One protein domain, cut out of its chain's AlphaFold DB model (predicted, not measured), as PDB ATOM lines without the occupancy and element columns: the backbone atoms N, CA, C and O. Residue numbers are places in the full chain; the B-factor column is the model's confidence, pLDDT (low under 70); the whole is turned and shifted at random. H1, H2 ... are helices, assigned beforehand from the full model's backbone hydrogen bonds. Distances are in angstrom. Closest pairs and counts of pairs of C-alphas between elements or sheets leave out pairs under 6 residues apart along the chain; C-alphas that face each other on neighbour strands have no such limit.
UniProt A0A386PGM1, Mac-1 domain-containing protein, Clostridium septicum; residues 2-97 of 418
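Overview. This is residues 2 to 97 of the 418 residues of the protein "Mac-1 domain-containing protein" of Clostridium septicum (UniProt A0A386PGM1). Little regular structure is here: two short helices, H2 and H3, pack side by side as a hairpin among long loops, and one long helix, H1, crosses over them at a steep tilt. Past H1 the stretch of residues 21 to 32 sticks out as a wide loop. The printed part has 96 residues with three named helices, H1, H2, H3, and no named strand; the class is all helix, with under half of the residues in named elements. It is compact, radius of gyration of the C-alphas 13.9 A, and elongated, 43 by 27 by 23 A.

Along the chain. Find C-alpha 2 at (106.640, 122.826, 112.733); from there H1, residues 2 to 20, runs 26.3 A. H2 is residues 50 to 57, and H3, residues 83 to 90, ends at C-alpha 90 at (117.598, 136.058, 96.345).

Arrangement. Look at Ile 53 and Ile 86, the closest C-alphas of H2 and H3, 6.3 A apart: this helical hairpin touches at a shallow tilt of 23 degrees, opposite ways. H1 touches H3 with residues 10 to 18 alone, closest at the C-alphas of Ala 14 and Ile 87, 6.3 A, at a steep tilt of 63 degrees. H1 and H2 are close but not clearly touching, the closest C-alphas, Ile 7 and Ser 57, 6.4 A apart. In H1 and H2 every O i to N i+4 pair is within hydrogen-bond range; in H3, 2 of 4.

Size, cuts and confidence. The printed part has no cut, and both links are long. Residues 2 to 34 and 97 are under pLDDT 70.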
ATOM      1  N   LEU A   2     105.159 122.784 112.688       33.53
ATOM      2  CA  LEU A   2     106.640 122.826 112.733       33.53
ATOM      3  C   LEU A   2     107.298 123.110 111.365       33.53
ATOM      4  O   LEU A   2     108.270 123.858 111.306       33.53
ATOM      5  N   LYS A   3     106.749 122.569 110.266       39.22
ATOM      6  CA  LYS A   3     107.254 122.790 108.896       39.22
ATOM      7  C   LYS A   3     107.055 124.245 108.443       39.22
ATOM      8  O   LYS A   3     108.006 124.882 108.007       39.22
ATOM      9  N   ASP A   4     105.869 124.796 108.697       40.88
ATOM     10  CA  ASP A   4     105.506 126.181 108.353       40.88
ATOM     11  C   ASP A   4     106.355 127.208 109.124       40.88
ATOM     12  O   ASP A   4     106.784 128.211 108.563       40.88
ATOM     13  N   SER A   5     106.687 126.926 110.393       43.31
ATOM     14  CA  SER A   5     107.568 127.794 111.191       43.31
ATOM     15  C   SER A   5     109.021 127.818 110.700       43.31
ATOM     16  O   SER A   5     109.677 128.851 110.799       43.31
ATOM     17  N   LYS A   6     109.522 126.705 110.137       48.69
ATOM     18  CA  LYS A   6     110.879 126.625 109.569       48.69
ATOM     19  C   LYS A   6     110.982 127.376 108.241       48.69
ATOM     20  O   LYS A   6     111.977 128.057 108.030       48.69
ATOM     21  N   ILE A   7     109.946 127.296 107.403       50.62
ATOM     22  CA  ILE A   7     109.868 128.000 106.114       50.62
ATOM     23  C   ILE A   7     109.833 129.518 106.337       50.62
ATOM     24  O   ILE A   7     110.665 130.235 105.794       50.62
ATOM     25  N   ILE A   8     108.962 130.001 107.233       50.91
ATOM     26  CA  ILE A   8     108.881 131.432 107.580       50.91
ATOM     27  C   ILE A   8     110.212 131.932 108.161       50.91
ATOM     28  O   ILE A   8     110.660 133.028 107.832       50.91
ATOM     29  N   SER A   9     110.872 131.121 108.993       53.22
ATOM     30  CA  SER A   9     112.165 131.483 109.573       53.22
ATOM     31  C   SER A   9     113.295 131.493 108.537       53.22
ATOM     32  O   SER A   9     114.176 132.333 108.661       53.22
ATOM     33  N   ALA A  10     113.274 130.616 107.527       51.50
ATOM     34  CA  ALA A  10     114.261 130.582 106.445       51.50
ATOM     35  C   ALA A  10     114.089 131.751 105.463       51.50
ATOM     36  O   ALA A  10     115.083 132.363 105.089       51.50
ATOM     37  N   ILE A  11     112.848 132.124 105.125       54.50
ATOM     38  CA  ILE A  11     112.534 133.291 104.281       54.50
ATOM     39  C   ILE A  11     112.981 134.590 104.971       54.50
ATOM     40  O   ILE A  11     113.677 135.409 104.371       54.50
ATOM     41  N   LEU A  12     112.664 134.754 106.264       55.34
ATOM     42  CA  LEU A  12     113.141 135.898 107.052       55.34
ATOM     43  C   LEU A  12     114.669 135.913 107.168       55.34
ATOM     44  O   LEU A  12     115.276 136.974 107.039       55.34
ATOM     45  N   LEU A  13     115.306 134.759 107.391       52.53
ATOM     46  CA  LEU A  13     116.762 134.676 107.504       52.53
ATOM     47  C   LEU A  13     117.454 134.943 106.161       52.53
ATOM     48  O   LEU A  13     118.476 135.613 106.162       52.53
ATOM     49  N   ALA A  14     116.896 134.488 105.034       52.84
ATOM     50  CA  ALA A  14     117.405 134.742 103.684       52.84
ATOM     51  C   ALA A  14     117.318 136.228 103.316       52.84
ATOM     52  O   ALA A  14     118.308 136.796 102.858       52.84
ATOM     53  N   GLY A  15     116.181 136.874 103.602       52.97
ATOM     54  CA  GLY A  15     116.013 138.320 103.425       52.97
ATOM     55  C   GLY A  15     116.942 139.139 104.330       52.97
ATOM     56  O   GLY A  15     117.472 140.168 103.925       52.97
ATOM     57  N   ILE A  16     117.214 138.661 105.546       53.81
ATOM     58  CA  ILE A  16     118.173 139.292 106.464       53.81
ATOM     59  C   ILE A  16     119.629 139.032 106.018       53.81
ATOM     60  O   ILE A  16     120.460 139.933 106.086       53.81
ATOM     61  N   LEU A  17     119.964 137.840 105.521       46.22
ATOM     62  CA  LEU A  17     121.307 137.478 105.042       46.22
ATOM     63  C   LEU A  17     121.656 138.149 103.708       46.22
ATOM     64  O   LEU A  17     122.811 138.530 103.521       46.22
ATOM     65  N   SER A  18     120.689 138.366 102.811       50.56
ATOM     66  CA  SER A  18     120.895 139.149 101.583       50.56
ATOM     67  C   SER A  18     121.198 140.625 101.881       50.56
ATOM     68  O   SER A  18     121.944 141.261 101.136       50.56
ATOM     69  N   LEU A  19     120.696 141.143 103.010       46.72
ATOM     70  CA  LEU A  19     120.985 142.482 103.536       46.72
ATOM     71  C   LEU A  19     122.300 142.561 104.340       46.72
ATOM     72  O   LEU A  19     122.913 143.628 104.386       46.72
ATOM     73  N   ILE A  20     122.727 141.469 104.992       42.84
ATOM     74  CA  ILE A  20     123.861 141.452 105.942       42.84
ATOM     75  C   ILE A  20     125.169 140.936 105.328       42.84
ATOM     76  O   ILE A  20     126.236 141.272 105.842       42.84
ATOM     77  N   ILE A  21     125.151 140.185 104.221       41.81
ATOM     78  CA  ILE A  21     126.389 139.876 103.492       41.81
ATOM     79  C   ILE A  21     126.849 141.170 102.805       41.81
ATOM     80  O   ILE A  21     126.196 141.629 101.863       41.81
ATOM     81  N   PRO A  22     127.956 141.796 103.245       37.53
ATOM     82  CA  PRO A  22     128.397 143.031 102.635       37.53
ATOM     83  C   PRO A  22     128.749 142.762 101.169       37.53
ATOM     84  O   PRO A  22     129.363 141.750 100.828       37.53
ATOM     85  N   LYS A  23     128.394 143.722 100.312       42.66
ATOM     86  CA  LYS A  23     128.773 143.874  98.893       42.66
ATOM     87  C   LYS A  23     130.296 143.873  98.624       42.66
ATOM     88  O   LYS A  23     130.748 144.391  97.612       42.66
ATOM     89  N   THR A  24     131.124 143.339  99.514       36.44
ATOM     90  CA  THR A  24     132.579 143.480  99.499       36.44
ATOM     91  C   THR A  24     133.263 142.125  99.403       36.44
ATOM     92  O   THR A  24     133.793 141.620 100.388       36.44
ATOM     93  N   LEU A  25     133.258 141.560  98.196       33.00
ATOM     94  CA  LEU A  25     134.412 140.875  97.596       33.00
ATOM     95  C   LEU A  25     134.157 140.617  96.104       33.00
ATOM     96  O   LEU A  25     134.279 139.510  95.597       33.00
ATOM     97  N   THR A  26     133.824 141.681  95.381       31.11
ATOM     98  CA  THR A  26     134.152 141.794  93.960       31.11
ATOM     99  C   THR A  26     134.856 143.127  93.778       31.11
ATOM    100  O   THR A  26     134.389 144.186  94.193       31.11
ATOM    101  N   THR A  27     136.069 143.048  93.253       28.30
ATOM    102  CA  THR A  27     136.876 144.188  92.836       28.30
ATOM    103  C   THR A  27     136.055 145.127  91.956       28.30
ATOM    104  O   THR A  27     135.279 144.665  91.126       28.30
ATOM    105  N   TYR A  28     136.254 146.432  92.145       30.58
ATOM    106  CA  TYR A  28     135.738 147.543  91.339       30.58
ATOM    107  C   TYR A  28     135.974 147.328  89.826       30.58
ATOM    108  O   TYR A  28     136.940 147.840  89.270       30.58
ATOM    109  N   ALA A  29     135.117 146.538  89.176       31.02
ATOM    110  CA  ALA A  29     135.016 146.374  87.725       31.02
ATOM    111  C   ALA A  29     133.772 145.548  87.328       31.02
ATOM    112  O   ALA A  29     133.856 144.749  86.414       31.02
ATOM    113  N   ASP A  30     132.636 145.675  88.020       32.47
ATOM    114  CA  ASP A  30     131.348 145.175  87.507       32.47
ATOM    115  C   ASP A  30     130.196 145.735  88.354       32.47
ATOM    116  O   ASP A  30     129.707 145.122  89.299       32.47
ATOM    117  N   SER A  31     129.766 146.955  88.036       34.34
ATOM    118  CA  SER A  31     128.411 147.419  88.356       34.34
ATOM    119  C   SER A  31     127.511 147.248  87.128       34.34
ATOM    120  O   SER A  31     126.754 148.151  86.769       34.34
ATOM    121  N   SER A  32     127.661 146.120  86.432       38.91
ATOM    122  CA  SER A  32     126.748 145.677  85.388       38.91
ATOM    123  C   SER A  32     125.543 145.000  86.054       38.91
ATOM    124  O   SER A  32     125.652 144.401  87.122       38.91
ATOM    125  N   ALA A  33     124.362 145.220  85.484       47.16
ATOM    126  CA  ALA A  33     123.071 144.792  86.006       47.16
ATOM    127  C   ALA A  33     123.052 143.314  86.441       47.16
ATOM    128  O   ALA A  33     123.688 142.467  85.815       47.16
ATOM    129  N   LEU A  34     122.281 142.998  87.487       57.69
ATOM    130  CA  LEU A  34     121.898 141.617  87.781       57.69
ATOM    131  C   LEU A  34     121.231 141.045  86.518       57.69
ATOM    132  O   LEU A  34     120.177 141.525  86.103       57.69
ATOM    133  N   ASN A  35     121.880 140.084  85.863       74.31
ATOM    134  CA  ASN A  35     121.350 139.449  84.660       74.31
ATOM    135  C   ASN A  35     120.432 138.298  85.072       74.31
ATOM    136  O   ASN A  35     120.850 137.425  85.831       74.31
ATOM    137  N   TYR A  36     119.211 138.291  84.538       81.56
ATOM    138  CA  TYR A  36     118.282 137.168  84.642       81.56
ATOM    139  C   TYR A  36     118.963 135.854  84.219       81.56
ATOM    140  O   TYR A  36     119.607 135.793  83.168       81.56
ATOM    141  N   ASP A  37     118.795 134.800  85.015       87.62
ATOM    142  CA  ASP A  37     119.294 133.453  84.733       87.62
ATOM    143  C   ASP A  37     118.157 132.453  84.972       87.62
ATOM    144  O   ASP A  37     117.747 132.208  86.106       87.62
ATOM    145  N   SER A  38     117.650 131.871  83.881       87.69
ATOM    146  CA  SER A  38     116.439 131.041  83.862       87.69
ATOM    147  C   SER A  38     116.503 129.806  84.756       87.69
ATOM    148  O   SER A  38     115.482 129.173  84.984       87.69
ATOM    149  N   LYS A  39     117.684 129.406  85.241       90.38
ATOM    150  CA  LYS A  39     117.782 128.282  86.182       90.38
ATOM    151  C   LYS A  39     117.245 128.620  87.581       90.38
ATOM    152  O   LYS A  39     116.985 127.696  88.345       90.38
ATOM    153  N   TYR A  40     117.110 129.909  87.903       90.50
ATOM    154  CA  TYR A  40     116.564 130.406  89.169       90.50
ATOM    155  C   TYR A  40     115.102 130.869  89.064       90.50
ATOM    156  O   TYR A  40     114.516 131.173  90.094       90.50
ATOM    157  N   ASP A  41     114.528 130.889  87.855       88.75
ATOM    158  CA  ASP A  41     113.085 131.027  87.613       88.75
ATOM    159  C   ASP A  41     112.449 129.630  87.734       88.75
ATOM    160  O   ASP A  41     112.480 128.802  86.817       88.75
ATOM    161  N   LEU A  42     111.992 129.300  88.936       90.50
ATOM    162  CA  LEU A  42     111.521 127.968  89.300       90.50
ATOM    163  C   LEU A  42     110.058 127.758  88.942       90.50
ATOM    164  O   LEU A  42     109.680 126.616  88.637       90.50
ATOM    165  N   ASN A  43     109.265 128.829  88.931       88.06
ATOM    166  CA  ASN A  43     107.860 128.788  88.546       88.06
ATOM    167  C   ASN A  43     107.643 129.008  87.024       88.06
ATOM    168  O   ASN A  43     106.570 128.680  86.513       88.06
ATOM    169  N   ASN A  44     108.687 129.406  86.283       86.94
ATOM    170  CA  ASN A  44     108.708 129.704  84.844       86.94
ATOM    171  C   ASN A  44     107.813 130.889  84.438       86.94
ATOM    172  O   ASN A  44     107.249 130.888  83.338       86.94
ATOM    173  N   ASP A  45     107.653 131.886  85.310       84.81
ATOM    174  CA  ASP A  45     106.883 133.104  85.039       84.81
ATOM    175  C   ASP A  45     107.722 134.226  84.395       84.81
ATOM    176  O   ASP A  45     107.191 135.288  84.059       84.81
ATOM    177  N   SER A  46     109.009 133.959  84.124       85.25
ATOM    178  CA  SER A  46     109.988 134.896  83.561       85.25
ATOM    179  C   SER A  46     110.396 136.043  84.494       85.25
ATOM    180  O   SER A  46     110.976 137.032  84.026       85.25
ATOM    181  N   ILE A  47     110.132 135.931  85.796       84.69
ATOM    182  CA  ILE A  47     110.478 136.904  86.833       84.69
ATOM    183  C   ILE A  47     111.067 136.151  88.027       84.69
ATOM    184  O   ILE A  47     110.391 135.352  88.644       84.69
ATOM    185  N   ILE A  48     112.300 136.473  88.420       84.56
ATOM    186  CA  ILE A  48     112.883 135.897  89.637       84.56
ATOM    187  C   ILE A  48     112.407 136.712  90.844       84.56
ATOM    188  O   ILE A  48     112.801 137.873  91.002       84.56
ATOM    189  N   ASN A  49     111.550 136.133  91.683       83.62
ATOM    190  CA  ASN A  49     110.921 136.805  92.825       83.62
ATOM    191  C   ASN A  49     110.659 135.850  94.015       83.62
ATOM    192  O   ASN A  49     111.200 134.744  94.094       83.62
ATOM    193  N   GLU A  50     109.862 136.292  94.991       85.00
ATOM    194  CA  GLU A  50     109.524 135.511  96.182       85.00
ATOM    195  C   GLU A  50     108.831 134.172  95.874       85.00
ATOM    196  O   GLU A  50     108.976 133.222  96.641       85.00
ATOM    197  N   LEU A  51     108.137 134.055  94.740       84.88
ATOM    198  CA  LEU A  51     107.465 132.827  94.321       84.88
ATOM    199  C   LEU A  51     108.470 131.726  93.954       84.88
ATOM    200  O   LEU A  51     108.194 130.547  94.181       84.88
ATOM    201  N   ASP A  52     109.652 132.084  93.448       89.12
ATOM    202  CA  ASP A  52     110.737 131.124  93.212       89.12
ATOM    203  C   ASP A  52     111.362 130.664  94.526       89.12
ATOM    204  O   ASP A  52     111.660 129.481  94.704       89.12
ATOM    205  N   ILE A  53     111.507 131.584  95.482       88.25
ATOM    206  CA  ILE A  53     111.959 131.262  96.841       88.25
ATOM    207  C   ILE A  53     110.963 130.310  97.521       88.25
ATOM    208  O   ILE A  53     111.375 129.342  98.171       88.25
ATOM    209  N   ASP A  54     109.661 130.525  97.338       87.19
ATOM    210  CA  ASP A  54     108.617 129.626  97.831       87.19
ATOM    211  C   ASP A  54     108.695 128.238  97.175       87.19
ATOM    212  O   ASP A  54     108.462 127.224  97.842       87.19
ATOM    213  N   GLU A  55     109.069 128.160  95.894       90.62
ATOM    214  CA  GLU A  55     109.224 126.894  95.175       90.62
ATOM    215  C   GLU A  55     110.374 126.050  95.743       90.62
ATOM    216  O   GLU A  55     110.166 124.880  96.080       90.62
ATOM    217  N   ILE A  56     111.562 126.638  95.935       91.19
ATOM    218  CA  ILE A  56     112.705 125.932  96.541       91.19
ATOM    219  C   ILE A  56     112.476 125.612  98.024       91.19
ATOM    220  O   ILE A  56     112.900 124.560  98.507       91.19
ATOM    221  N   SER A  57     111.738 126.454  98.754       87.62
ATOM    222  CA  SER A  57     111.479 126.265 100.190       87.62
ATOM    223  C   SER A  57     110.715 124.971 100.505       87.62
ATOM    224  O   SER A  57     110.814 124.442 101.616       87.62
ATOM    225  N   LYS A  58     110.000 124.396  99.526       90.38
ATOM    226  CA  LYS A  58     109.340 123.079  99.642       90.38
ATOM    227  C   LYS A  58     110.333 121.930  99.860       90.38
ATOM    228  O   LYS A  58     109.949 120.899 100.421       90.38
ATOM    229  N   TYR A  59     111.582 122.135  99.449       92.00
ATOM    230  CA  TYR A  59     112.682 121.171  99.462       92.00
ATOM    231  C   TYR A  59     113.740 121.480 100.532       92.00
ATOM    232  O   TYR A  59     114.731 120.761 100.644       92.00
ATOM    233  N   TYR A  60     113.526 122.522 101.340       90.94
ATOM    234  CA  TYR A  60     114.488 122.989 102.335       90.94
ATOM    235  C   TYR A  60     114.870 121.907 103.356       90.94
ATOM    236  O   TYR A  60     114.003 121.241 103.935       90.94
ATOM    237  N   ASN A  61     116.169 121.816 103.640       91.38
ATOM    238  CA  ASN A  61     116.799 120.873 104.555       91.38
ATOM    239  C   ASN A  61     116.582 119.403 104.147       91.38
ATOM    240  O   ASN A  61     116.350 118.555 105.013       91.38
ATOM    241  N   THR A  62     116.609 119.122 102.841       93.88
ATOM    242  CA  THR A  62     116.696 117.756 102.302       93.88
ATOM    243  C   THR A  62     118.118 117.479 101.825       93.88
ATOM    244  O   THR A  62     118.776 118.368 101.285       93.88
ATOM    245  N   GLU A  63     118.590 116.256 102.030       95.00
ATOM    246  CA  GLU A  63     119.928 115.789 101.653       95.00
ATOM    247  C   GLU A  63     119.845 114.804 100.483       95.00
ATOM    248  O   GLU A  63     118.797 114.222 100.235       95.00
ATOM    249  N   LYS A  64     120.948 114.567  99.770       90.00
ATOM    250  CA  LYS A  64     120.990 113.722  98.559       90.00
ATOM    251  C   LYS A  64     120.333 112.336  98.675       90.00
ATOM    252  O   LYS A  64     119.860 111.806  97.670       90.00
ATOM    253  N   ASP A  65     120.301 111.765  99.876       88.62
ATOM    254  CA  ASP A  65     119.704 110.456 100.151       88.62
ATOM    255  C   ASP A  65     118.217 110.533 100.576       88.62
ATOM    256  O   ASP A  65     117.562 109.499 100.740       88.62
ATOM    257  N   ASP A  66     117.650 111.737 100.725       92.00
ATOM    258  CA  ASP A  66     116.244 111.947 101.072       92.00
ATOM    259  C   ASP A  66     115.307 111.718  99.870       92.00
ATOM    260  O   ASP A  66     115.552 112.226  98.775       92.00
ATOM    261  N   PRO A  67     114.131 111.084 100.067       90.31
ATOM    262  CA  PRO A  67     113.158 110.844  98.992       90.31
ATOM    263  C   PRO A  67     112.619 112.108  98.314       90.31
ATOM    264  O   PRO A  67     112.094 112.040  97.205       90.31
ATOM    265  N   ASN A  68     112.683 113.243  99.013       86.62
ATOM    266  CA  ASN A  68     112.189 114.525  98.527       86.62
ATOM    267  C   ASN A  68     113.302 115.397  97.938       86.62
ATOM    268  O   ASN A  68     112.984 116.456  97.413       86.62
ATOM    269  N   TRP A  69     114.572 114.994  98.020       93.62
ATOM    270  CA  TRP A  69     115.671 115.773  97.459       93.62
ATOM    271  C   TRP A  69     115.632 115.767  95.932       93.62
ATOM    272  O   TRP A  69     115.288 114.770  95.292       93.62
ATOM    273  N   ASN A  70     115.988 116.899  95.328       92.19
ATOM    274  CA  ASN A  70     116.027 117.051  93.881       92.19
ATOM    275  C   ASN A  70     117.218 117.922  93.481       92.19
ATOM    276  O   ASN A  70     117.258 119.112  93.788       92.19
ATOM    277  N   SER A  71     118.140 117.341  92.712       92.12
ATOM    278  CA  SER A  71     119.368 117.998  92.249       92.12
ATOM    279  C   SER A  71     119.142 119.308  91.487       92.12
ATOM    280  O   SER A  71     120.081 120.075  91.325       92.12
ATOM    281  N   LYS A  72     117.928 119.580  90.984       91.88
ATOM    282  CA  LYS A  72     117.587 120.863  90.344       91.88
ATOM    283  C   LYS A  72     117.691 122.050  91.316       91.88
ATOM    284  O   LYS A  72     117.938 123.161  90.858       91.88
ATOM    285  N   PHE A  73     117.478 121.825  92.612       92.81
ATOM    286  CA  PHE A  73     117.430 122.879  93.632       92.81
ATOM    287  C   PHE A  73     118.709 122.977  94.481       92.81
ATOM    288  O   PHE A  73     118.821 123.899  95.278       92.81
ATOM    289  N   ASP A  74     119.665 122.063  94.287       92.94
ATOM    290  CA  ASP A  74     121.010 122.106  94.877       92.94
ATOM    291  C   ASP A  74     121.930 122.930  93.953       92.94
ATOM    292  O   ASP A  74     122.618 122.419  93.065       92.94
ATOM    293  N   PHE A  75     121.863 124.255  94.078       91.69
ATOM    294  CA  PHE A  75     122.555 125.193  93.196       91.69
ATOM    295  C   PHE A  75     124.045 125.317  93.494       91.69
ATOM    296  O   PHE A  75     124.808 125.751  92.618       91.69
ATOM    297  N   ASN A  76     124.470 125.019  94.720       90.56
ATOM    298  CA  ASN A  76     125.878 125.035  95.101       90.56
ATOM    299  C   ASN A  76     126.560 123.653  94.938       90.56
ATOM    300  O   ASN A  76     127.791 123.609  94.909       90.56
ATOM    301  N   ASN A  77     125.786 122.591  94.680       93.50
ATOM    302  CA  ASN A  77     126.203 121.194  94.513       93.50
ATOM    303  C   ASN A  77     126.891 120.602  95.755       93.50
ATOM    304  O   ASN A  77     127.830 119.808  95.613       93.50
ATOM    305  N   ASP A  78     126.475 120.997  96.958       94.62
ATOM    306  CA  ASP A  78     127.016 120.465  98.215       94.62
ATOM    307  C   ASP A  78     126.257 119.229  98.736       94.62
ATOM    308  O   ASP A  78     126.726 118.558  99.661       94.62
ATOM    309  N   GLY A  79     125.153 118.859  98.078       93.88
ATOM    310  CA  GLY A  79     124.335 117.701  98.418       93.88
ATOM    311  C   GLY A  79     123.228 117.981  99.435       93.88
ATOM    312  O   GLY A  79     122.552 117.025  99.828       93.88
ATOM    313  N   ILE A  80     123.013 119.238  99.839       94.00
ATOM    314  CA  ILE A  80     121.977 119.665 100.785       94.00
ATOM    315  C   ILE A  80     121.230 120.862 100.190       94.00
ATOM    316  O   ILE A  80     121.841 121.845  99.813       94.00
ATOM    317  N   ILE A  81     119.895 120.813 100.138       93.25
ATOM    318  CA  ILE A  81     119.098 121.978  99.716       93.25
ATOM    319  C   ILE A  81     118.872 122.870 100.933       93.25
ATOM    320  O   ILE A  81     118.037 122.547 101.784       93.25
ATOM    321  N   ASP A  82     119.599 123.978 101.048       90.75
ATOM    322  CA  ASP A  82     119.578 124.819 102.247       90.75
ATOM    323  C   ASP A  82     119.550 126.335 101.965       90.75
ATOM    324  O   ASP A  82     119.115 126.818 100.917       90.75
ATOM    325  N   ILE A  83     119.931 127.128 102.970       86.50
ATOM    326  CA  ILE A  83     119.933 128.586 102.883       86.50
ATOM    327  C   ILE A  83     120.904 129.112 101.812       86.50
ATOM    328  O   ILE A  83     120.668 130.182 101.250       86.50
ATOM    329  N   PHE A  84     121.980 128.388 101.501       87.50
ATOM    330  CA  PHE A  84     122.962 128.794 100.502       87.50
ATOM    331  C   PHE A  84     122.415 128.699  99.076       87.50
ATOM    332  O   PHE A  84     122.805 129.525  98.243       87.50
ATOM    333  N   ASP A  85     121.483 127.783  98.809       91.31
ATOM    334  CA  ASP A  85     120.769 127.692  97.531       91.31
ATOM    335  C   ASP A  85     119.730 128.796  97.385       91.31
ATOM    336  O   ASP A  85     119.684 129.475  96.356       91.31
ATOM    337  N   ILE A  86     118.963 129.060  98.448       88.06
ATOM    338  CA  ILE A  86     117.989 130.161  98.483       88.06
ATOM    339  C   ILE A  86     118.692 131.505  98.227       88.06
ATOM    340  O   ILE A  86     118.225 132.306  97.419       88.06
ATOM    341  N   ILE A  87     119.874 131.727  98.820       86.12
ATOM    342  CA  ILE A  87     120.686 132.936  98.591       86.12
ATOM    343  C   ILE A  87     121.070 133.109  97.110       86.12
ATOM    344  O   ILE A  87     121.273 134.243  96.667       86.12
ATOM    345  N   LYS A  88     121.189 132.033  96.316       88.25
ATOM    346  CA  LYS A  88     121.460 132.155  94.872       88.25
ATOM    347  C   LYS A  88     120.283 132.788  94.128       88.25
ATOM    348  O   LYS A  88     120.538 133.622  93.264       88.25
ATOM    349  N   ILE A  89     119.049 132.441  94.503       86.00
ATOM    350  CA  ILE A  89     117.819 133.028  93.951       86.00
ATOM    351  C   ILE A  89     117.658 134.471  94.444       86.00
ATOM    352  O   ILE A  89     117.530 135.380  93.630       86.00
ATOM    353  N   SER A  90     117.777 134.717  95.757       83.81
ATOM    354  CA  SER A  90     117.598 136.058  96.345       83.81
ATOM    355  C   SER A  90     118.571 137.106  95.790       83.81
ATOM    356  O   SER A  90     118.265 138.292  95.757       83.81
ATOM    357  N   LYS A  91     119.758 136.699  95.320       84.25
ATOM    358  CA  LYS A  91     120.704 137.612  94.652       84.25
ATOM    359  C   LYS A  91     120.195 138.161  93.320       84.25
ATOM    360  O   LYS A  91     120.736 139.162  92.862       84.25
ATOM    361  N   LEU A  92     119.219 137.505  92.703       81.81
ATOM    362  CA  LEU A  92     118.620 137.870  91.420       81.81
ATOM    363  C   LEU A  92     117.165 138.340  91.573       81.81
ATOM    364  O   LEU A  92     116.481 138.522  90.567       81.81
ATOM    365  N   GLU A  93     116.700 138.554  92.805       80.38
ATOM    366  CA  GLU A  93     115.346 139.021  93.098       80.38
ATOM    367  C   GLU A  93     115.055 140.354  92.387       80.38
ATOM    368  O   GLU A  93     115.847 141.300  92.428       80.38
ATOM    369  N   GLY A  94     113.919 140.408  91.691       73.12
ATOM    370  CA  GLY A  94     113.504 141.551  90.881       73.12
ATOM    371  C   GLY A  94     114.104 141.585  89.472       73.12
ATOM    372  O   GLY A  94     113.831 142.528  88.726       73.12
ATOM    373  N   THR A  95     114.901 140.586  89.071       79.94
ATOM    374  CA  THR A  95     115.302 140.429  87.665       79.94
ATOM    375  C   THR A  95     114.207 139.725  86.872       79.94
ATOM    376  O   THR A  95     113.556 138.804  87.355       79.94
ATOM    377  N   SER A  96     113.995 140.145  85.630       77.94
ATOM    378  CA  SER A  96     113.049 139.510  84.714       77.94
ATOM    379  C   SER A  96     113.718 139.219  83.382       77.94
ATOM    380  O   SER A  96     114.710 139.858  83.006       77.94
ATOM    381  N   TYR A  97     113.187 138.240  82.656       67.38
ATOM    382  CA  TYR A  97     113.665 137.944  81.318       67.38
ATOM    383  C   TYR A  97     113.366 139.124  80.391       67.38
ATOM    384  O   TYR A  97     112.246 139.316  79.912       67.38
TER     385      TYR A  97